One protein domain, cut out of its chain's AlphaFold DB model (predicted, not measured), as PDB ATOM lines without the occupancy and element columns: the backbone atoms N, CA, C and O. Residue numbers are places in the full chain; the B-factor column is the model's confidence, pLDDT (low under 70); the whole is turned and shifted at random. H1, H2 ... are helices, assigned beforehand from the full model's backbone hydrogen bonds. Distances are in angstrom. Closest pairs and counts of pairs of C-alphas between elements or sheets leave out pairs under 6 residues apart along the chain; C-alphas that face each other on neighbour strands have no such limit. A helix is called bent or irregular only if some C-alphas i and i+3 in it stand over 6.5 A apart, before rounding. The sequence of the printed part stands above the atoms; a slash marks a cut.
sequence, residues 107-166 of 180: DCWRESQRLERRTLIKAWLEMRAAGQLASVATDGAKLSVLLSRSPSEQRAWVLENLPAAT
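AT A GLANCE: This is residues 107 to 166 of the 180 residues of an uncharacterized protein of Nitrolancea hollandica Lb (UniProt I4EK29). One long helix, H1, makes the middle of this small domain, and the two other helices, H2 and H3, pack on it at steep angles, the centres of the three making a triangle. Short H2 packs on residues 120 to 124 of H1, while H3, folding back the opposite way, packs on residues 114 to 121; a tight turn joins H2 to H3, and a loop of nine residues joins H1 to H2. The printed part has 60 residues, with three named helices in the order H1, H2, H3 and no named strand, and its class is all helix. It is compact, with a radius of gyration of the C-alphas of 11.1 A and spans of 32 by 24 by 19 A.

HOW THE PARTS SIT: Begin with H1, residues 112 to 130, the longest helix. H3, residues 151 to 166, touches H1, which meets it with residues 114 to 121 alone; look at the C-alphas of Arg 118 and Ala 165, the closest of the two helices, 4.6 A apart. H1 and H3 run opposite ways at a steep tilt of 46 degrees. H2, residues 140 to 147, touches H1, here with residues 120 to 124 of H1 alone; the closest C-alphas are those of Leu 120 and Leu 143, 6.2 A apart. H1 and H2 run the same way at a steep tilt of 60 degrees. H2 and H3 are close but not clearly touching, with the C-alphas of Leu 146 and Gln 154 the closest at 6.2 A; they run opposite ways at a steep tilt of 56 degrees. In H1 and H2 every pair of O i and N i+4 is within hydrogen-bond range; in H3 10 of 12 pairs are.

IN THESE COORDINATES: Find C-alpha 112 at (205.354, 125.184, 283.598); from there H1 runs 26.2 A to C-alpha 130 at (227.867, 135.775, 275.465). H2 spans 10.2 A from Gly 140 to Leu 147. H3 begins at Pro 151 and, 21.8 A from that C-alpha, ends at C-alpha 166 at (209.794, 137.703, 287.960). Look near residue 160 for a kink of 38 degrees in H3; the helix is irregular there, with C-alphas 160 and 163 7.1 A apart, where a regular helix has about 5 A.

THE WHOLE: The two C-alphas farthest apart are those of Asp 107 and Ser 150, at 33.5 A, while those of Asp 107 and Thr 166, the first and last printed, are 12.2 A apart. The printed part has no cut. The link from H1 to H2 is short, the link from H2 to H3, three residues, is tight, and neither is long. The mean pLDDT of the printed part is 90.3; look at residue 136 for the one printed residue under 70.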
ATOM      1  N   ASP A 107     207.826 128.124 294.695       84.50
ATOM      2  CA  ASP A 107     206.439 127.813 294.343       84.50
ATOM      3  C   ASP A 107     205.944 128.549 293.090       84.50
ATOM      4  O   ASP A 107     205.055 128.048 292.401       84.50
ATOM      5  N   CYS A 108     206.574 129.666 292.723       82.94
ATOM      6  CA  CYS A 108     206.261 130.417 291.509       82.94
ATOM      7  C   CYS A 108     206.619 129.658 290.229       82.94
ATOM      8  O   CYS A 108     206.076 129.940 289.164       82.94
ATOM      9  N   TRP A 109     207.509 128.668 290.326       79.56
ATOM     10  CA  TRP A 109     208.004 127.898 289.186       79.56
ATOM     11  C   TRP A 109     207.295 126.560 288.998       79.56
ATOM     12  O   TRP A 109     207.640 125.813 288.085       79.56
ATOM     13  N   ARG A 110     206.295 126.248 289.833       83.19
ATOM     14  CA  ARG A 110     205.457 125.051 289.646       83.19
ATOM     15  C   ARG A 110     204.582 125.147 288.396       83.19
ATOM     16  O   ARG A 110     204.210 124.122 287.833       83.19
ATOM     17  N   GLU A 111     204.260 126.363 287.960       85.00
ATOM     18  CA  GLU A 111     203.570 126.611 286.697       85.00
ATOM     19  C   GLU A 111     204.568 126.519 285.534       85.00
ATOM     20  O   GLU A 111     205.457 127.363 285.388       85.00
ATOM     21  N   SER A 112     204.418 125.491 284.691       85.56
ATOM     22  CA  SER A 112     205.354 125.184 283.598       85.56
ATOM     23  C   SER A 112     205.583 126.365 282.654       85.56
ATOM     24  O   SER A 112     206.707 126.588 282.207       85.56
ATOM     25  N   GLN A 113     204.548 127.169 282.404       90.44
ATOM     26  CA  GLN A 113     204.635 128.326 281.519       90.44
ATOM     27  C   GLN A 113     205.536 129.433 282.088       90.44
ATOM     28  O   GLN A 113     206.327 130.012 281.348       90.44
ATOM     29  N   ARG A 114     205.498 129.702 283.401       91.75
ATOM     30  CA  ARG A 114     206.387 130.697 284.032       91.75
ATOM     31  C   ARG A 114     207.837 130.261 283.995       91.75
ATOM     32  O   ARG A 114     208.712 131.055 283.648       91.75
ATOM     33  N   LEU A 115     208.083 128.992 284.321       90.12
ATOM     34  CA  LEU A 115     209.419 128.413 284.241       90.12
ATOM     35  C   LEU A 115     209.960 128.482 282.807       90.12
ATOM     36  O   LEU A 115     211.121 128.842 282.612       90.12
ATOM     37  N   GLU A 116     209.116 128.214 281.810       91.06
ATOM     38  CA  GLU A 116     209.463 128.376 280.399       91.06
ATOM     39  C   GLU A 116     209.835 129.829 280.070       91.06
ATOM     40  O   GLU A 116     210.901 130.057 279.496       91.06
ATOM     41  N   ARG A 117     209.027 130.827 280.470       92.19
ATOM     42  CA  ARG A 117     209.344 132.251 280.229       92.19
ATOM     43  C   ARG A 117     210.652 132.661 280.879       92.19
ATOM     44  O   ARG A 117     211.510 133.229 280.208       92.19
ATOM     45  N   ARG A 118     210.846 132.302 282.147       92.25
ATOM     46  CA  ARG A 118     212.097 132.554 282.867       92.25
ATOM     47  C   ARG A 118     213.295 131.948 282.138       92.25
ATOM     48  O   ARG A 118     214.306 132.621 281.945       92.25
ATOM     49  N   THR A 119     213.175 130.691 281.717       92.12
ATOM     50  CA  THR A 119     214.254 129.961 281.044       92.12
ATOM     51  C   THR A 119     214.571 130.561 279.675       92.12
ATOM     52  O   THR A 119     215.739 130.782 279.369       92.12
ATOM     53  N   LEU A 120     213.554 130.909 278.881       93.75
ATOM     54  CA  LEU A 120     213.734 131.539 277.571       93.75
ATOM     55  C   LEU A 120     214.343 132.941 277.672       93.75
ATOM     56  O   LEU A 120     215.248 133.245 276.900       93.75
ATOM     57  N   ILE A 121     213.912 133.780 278.624       94.12
ATOM     58  CA  ILE A 121     214.523 135.106 278.820       94.12
ATOM     59  C   ILE A 121     215.982 134.944 279.267       94.12
ATOM     60  O   ILE A 121     216.859 135.611 278.723       94.12
ATOM     61  N   LYS A 122     216.279 134.020 280.194       93.50
ATOM     62  CA  LYS A 122     217.664 133.736 280.607       93.50
ATOM     63  C   LYS A 122     218.530 133.302 279.419       93.50
ATOM     64  O   LYS A 122     219.605 133.858 279.214       93.50
ATOM     65  N   ALA A 123     218.049 132.360 278.615       93.94
ATOM     66  CA  ALA A 123     218.757 131.885 277.430       93.94
ATOM     67  C   ALA A 123     218.937 132.988 276.375       93.94
ATOM     68  O   ALA A 123     219.996 133.095 275.758       93.94
ATOM     69  N   TRP A 124     217.934 133.850 276.199       95.06
ATOM     70  CA  TRP A 124     218.044 135.026 275.344       95.06
ATOM     71  C   TRP A 124     219.154 135.969 275.830       95.06
ATOM     72  O   TRP A 124     220.009 136.338 275.027       95.06
ATOM     73  N   LEU A 125     219.221 136.292 277.128       95.00
ATOM     74  CA  LEU A 125     220.302 137.113 277.698       95.00
ATOM     75  C   LEU A 125     221.684 136.490 277.449       95.00
ATOM     76  O   LEU A 125     222.609 137.188 277.033       95.00
ATOM     77  N   GLU A 126     221.817 135.175 277.656       94.12
ATOM     78  CA  GLU A 126     223.058 134.428 277.406       94.12
ATOM     79  C   GLU A 126     223.481 134.535 275.934       94.12
ATOM     80  O   GLU A 126     224.614 134.913 275.633       94.12
ATOM     81  N   MET A 127     222.554 134.328 274.998       94.62
ATOM     82  CA  MET A 127     222.839 134.467 273.569       94.62
ATOM     83  C   MET A 127     223.184 135.906 273.172       94.62
ATOM     84  O   MET A 127     224.087 136.115 272.362       94.62
ATOM     85  N   ARG A 128     222.516 136.913 273.747       94.06
ATOM     86  CA  ARG A 128     222.758 138.327 273.416       94.06
ATOM     87  C   ARG A 128     224.083 138.858 273.955       94.06
ATOM     88  O   ARG A 128     224.706 139.681 273.287       94.06
ATOM     89  N   ALA A 129     224.509 138.411 275.131       93.50
ATOM     90  CA  ALA A 129     225.706 138.944 275.777       93.50
ATOM     91  C   ALA A 129     226.947 138.055 275.616       93.50
ATOM     92  O   ALA A 129     228.061 138.569 275.486       93.50
ATOM     93  N   ALA A 130     226.771 136.736 275.560       93.19
ATOM     94  CA  ALA A 130     227.867 135.775 275.465       93.19
ATOM     95  C   ALA A 130     227.944 135.045 274.115       93.19
ATOM     96  O   ALA A 130     228.958 134.400 273.850       93.19
ATOM     97  N   GLY A 131     226.906 135.120 273.274       92.56
ATOM     98  CA  GLY A 131     226.845 134.399 271.995       92.56
ATOM     99  C   GLY A 131     226.727 132.876 272.135       92.56
ATOM    100  O   GLY A 131     226.809 132.164 271.139       92.56
ATOM    101  N   GLN A 132     226.558 132.375 273.359       89.38
ATOM    102  CA  GLN A 132     226.477 130.955 273.684       89.38
ATOM    103  C   GLN A 132     225.642 130.755 274.952       89.38
ATOM    104  O   GLN A 132     225.617 131.625 275.825       89.38
ATOM    105  N   LEU A 133     225.010 129.589 275.068       87.62
ATOM    106  CA  LEU A 133     224.263 129.194 276.260       87.62
ATOM    107  C   LEU A 133     225.205 128.663 277.344       87.62
ATOM    108  O   LEU A 133     226.112 127.881 277.059       87.62
ATOM    109  N   ALA A 134     224.956 129.037 278.597       80.81
ATOM    110  CA  ALA A 134     225.591 128.414 279.756       80.81
ATOM    111  C   ALA A 134     224.842 127.155 280.219       80.81
ATOM    112  O   ALA A 134     225.427 126.312 280.900       80.81
ATOM    113  N   SER A 135     223.546 127.038 279.903       72.06
ATOM    114  CA  SER A 135     222.690 125.933 280.347       72.06
ATOM    115  C   SER A 135     221.942 125.266 279.192       72.06
ATOM    116  O   SER A 135     221.430 125.925 278.293       72.06
ATOM    117  N   VAL A 136     221.823 123.937 279.265       64.62
ATOM    118  CA  VAL A 136     221.096 123.094 278.298       64.62
ATOM    119  C   VAL A 136     219.592 122.995 278.570       64.62
ATOM    120  O   VAL A 136     218.873 122.393 277.784       64.62
ATOM    121  N   ALA A 137     219.089 123.567 279.669       72.19
ATOM    122  CA  ALA A 137     217.707 123.366 280.122       72.19
ATOM    123  C   ALA A 137     216.643 124.159 279.333       72.19
ATOM    124  O   ALA A 137     215.515 124.296 279.797       72.19
ATOM    125  N   THR A 138     216.983 124.692 278.159       78.75
ATOM    126  CA  THR A 138     216.083 125.533 277.359       78.75
ATOM    127  C   THR A 138     215.454 124.722 276.234       78.75
ATOM    128  O   THR A 138     216.140 123.939 275.579       78.75
ATOM    129  N   ASP A 139     214.171 124.956 275.953       84.38
ATOM    130  CA  ASP A 139     213.552 124.519 274.702       84.38
ATOM    131  C   ASP A 139     214.243 125.226 273.520       84.38
ATOM    132  O   ASP A 139     213.977 126.391 273.206       84.38
ATOM    133  N   GLY A 140     215.182 124.517 272.891       86.94
ATOM    134  CA  GLY A 140     215.989 125.044 271.795       86.94
ATOM    135  C   GLY A 140     215.163 125.452 270.574       86.94
ATOM    136  O   GLY A 140     215.576 126.364 269.855       86.94
ATOM    137  N   ALA A 141     213.991 124.846 270.352       91.25
ATOM    138  CA  ALA A 141     213.111 125.217 269.248       91.25
ATOM    139  C   ALA A 141     212.465 126.582 269.515       91.25
ATOM    140  O   ALA A 141     212.585 127.487 268.687       91.25
ATOM    141  N   LYS A 142     211.878 126.778 270.704       92.81
ATOM    142  CA  LYS A 142     211.290 128.070 271.104       92.81
ATOM    143  C   LYS A 142     212.327 129.190 271.153       92.81
ATOM    144  O   LYS A 142     212.056 130.296 270.685       92.81
ATOM    145  N   LEU A 143     213.530 128.907 271.657       93.62
ATOM    146  CA  LEU A 143     214.627 129.876 271.631       93.62
ATOM    147  C   LEU A 143     215.026 130.234 270.194       93.62
ATOM    148  O   LEU A 143     215.219 131.408 269.897       93.62
ATOM    149  N   SER A 144     215.118 129.252 269.296       93.75
ATOM    150  CA  SER A 144     215.447 129.504 267.886       93.75
ATOM    151  C   SER A 144     214.387 130.369 267.197       93.75
ATOM    152  O   SER A 144     214.745 131.292 266.469       93.75
ATOM    153  N   VAL A 145     213.099 130.126 267.472       95.31
ATOM    154  CA  VAL A 145     211.988 130.966 266.988       95.31
ATOM    155  C   VAL A 145     212.086 132.390 267.535       95.31
ATOM    156  O   VAL A 145     211.860 133.345 266.800       95.31
ATOM    157  N   LEU A 146     212.441 132.567 268.810       94.88
ATOM    158  CA  LEU A 146     212.659 133.899 269.369       94.88
ATOM    159  C   LEU A 146     213.846 134.598 268.685       94.88
ATOM    160  O   LEU A 146     213.728 135.749 268.274       94.88
ATOM    161  N   LEU A 147     214.978 133.906 268.527       95.25
ATOM    162  CA  LEU A 147     216.210 134.472 267.965       95.25
ATOM    163  C   LEU A 147     216.139 134.762 266.460       95.25
ATOM    164  O   LEU A 147     216.929 135.573 265.979       95.25
ATOM    165  N   SER A 148     215.212 134.143 265.722       96.00
ATOM    166  CA  SER A 148     214.990 134.429 264.298       96.00
ATOM    167  C   SER A 148     214.200 135.720 264.047       96.00
ATOM    168  O   SER A 148     214.208 136.229 262.926       96.00
ATOM    169  N   ARG A 149     213.547 136.278 265.077       95.88
ATOM    170  CA  ARG A 149     212.839 137.567 265.005       95.88
ATOM    171  C   ARG A 149     213.808 138.744 264.951       95.88
ATOM    172  O   ARG A 149     214.975 138.625 265.332       95.88
ATOM    173  N   SER A 150     213.320 139.919 264.553       95.56
ATOM    174  CA  SER A 150     214.117 141.147 264.618       95.56
ATOM    175  C   SER A 150     214.520 141.482 266.069       95.56
ATOM    176  O   SER A 150     213.798 141.145 267.011       95.56
ATOM    177  N   PRO A 151     215.638 142.200 266.300       93.38
ATOM    178  CA  PRO A 151     216.050 142.585 267.653       93.38
ATOM    179  C   PRO A 151     214.985 143.368 268.441       93.38
ATOM    180  O   PRO A 151     214.907 143.236 269.659       93.38
ATOM    181  N   SER A 152     214.160 144.173 267.764       92.69
ATOM    182  CA  SER A 152     213.042 144.893 268.386       92.69
ATOM    183  C   SER A 152     211.918 143.963 268.829       92.69
ATOM    184  O   SER A 152     211.405 144.129 269.930       92.69
ATOM    185  N   GLU A 153     211.562 142.966 268.019       95.00
ATOM    186  CA  GLU A 153     210.541 141.974 268.379       95.00
ATOM    187  C   GLU A 153     211.016 141.061 269.511       95.00
ATOM    188  O   GLU A 153     210.233 140.706 270.388       95.00
ATOM    189  N   GLN A 154     212.308 140.722 269.529       94.94
ATOM    190  CA  GLN A 154     212.920 139.998 270.640       94.94
ATOM    191  C   GLN A 154     212.800 140.782 271.951       94.94
ATOM    192  O   GLN A 154     212.332 140.238 272.949       94.94
ATOM    193  N   ARG A 155     213.179 142.070 271.949       94.06
ATOM    194  CA  ARG A 155     213.051 142.938 273.132       94.06
ATOM    195  C   ARG A 155     211.600 143.111 273.568       94.06
ATOM    196  O   ARG A 155     211.328 143.016 274.758       94.06
ATOM    197  N   ALA A 156     210.681 143.318 272.627       93.81
ATOM    198  CA  ALA A 156     209.257 143.433 272.927       93.81
ATOM    199  C   ALA A 156     208.716 142.157 273.590       93.81
ATOM    200  O   ALA A 156     208.014 142.241 274.593       93.81
ATOM    201  N   TRP A 157     209.111 140.981 273.089       95.00
ATOM    202  CA  TRP A 157     208.750 139.703 273.700       95.00
ATOM    203  C   TRP A 157     209.302 139.569 275.124       95.00
ATOM    204  O   TRP A 157     208.577 139.149 276.027       95.00
ATOM    205  N   VAL A 158     210.565 139.950 275.343       94.81
ATOM    206  CA  VAL A 158     211.169 139.950 276.683       94.81
ATOM    207  C   VAL A 158     210.404 140.887 277.609       94.81
ATOM    208  O   VAL A 158     210.026 140.462 278.693       94.81
ATOM    209  N   LEU A 159     210.123 142.118 277.178       93.75
ATOM    210  CA  LEU A 159     209.387 143.110 277.964       93.75
ATOM    211  C   LEU A 159     207.992 142.612 278.364       93.75
ATOM    212  O   LEU A 159     207.597 142.756 279.518       93.75
ATOM    213  N   GLU A 160     207.269 141.991 277.431       94.56
ATOM    214  CA  GLU A 160     205.939 141.423 277.666       94.56
ATOM    215  C   GLU A 160     205.970 140.268 278.682       94.56
ATOM    216  O   GLU A 160     205.082 140.151 279.526       94.56
ATOM    217  N   ASN A 161     206.995 139.413 278.621       94.50
ATOM    218  CA  ASN A 161     207.067 138.186 279.419       94.50
ATOM    219  C   ASN A 161     207.856 138.340 280.725       94.50
ATOM    220  O   ASN A 161     207.784 137.456 281.583       94.50
ATOM    221  N   LEU A 162     208.592 139.442 280.896       92.50
ATOM    222  CA  LEU A 162     209.409 139.684 282.079       92.50
ATOM    223  C   LEU A 162     208.581 139.684 283.374       92.50
ATOM    224  O   LEU A 162     208.980 138.964 284.286       92.50
ATOM    225  N   PRO A 163     207.406 140.350 283.463       92.31
ATOM    226  CA  PRO A 163     206.589 140.307 284.675       92.31
ATOM    227  C   PRO A 163     206.221 138.881 285.099       92.31
ATOM    228  O   PRO A 163     206.403 138.519 286.255       92.31
ATOM    229  N   ALA A 164     205.791 138.025 284.165       91.50
ATOM    230  CA  ALA A 164     205.458 136.629 284.464       91.50
ATOM    231  C   ALA A 164     206.680 135.794 284.895       91.50
ATOM    232  O   ALA A 164     206.530 134.803 285.616       91.50
ATOM    233  N   ALA A 165     207.880 136.191 284.457       90.19
ATOM    234  CA  ALA A 165     209.152 135.556 284.787       90.19
ATOM    235  C   ALA A 165     209.782 136.045 286.105       90.19
ATOM    236  O   ALA A 165     210.778 135.455 286.538       90.19
ATOM    237  N   THR A 166     209.244 137.098 286.730       88.62
ATOM    238  CA  THR A 166     209.794 137.703 287.960       88.62
ATOM    239  C   THR A 166     208.773 137.854 289.085       88.62
ATOM    240  O   THR A 166     209.165 137.904 290.247       88.62
TER     241      THR A 166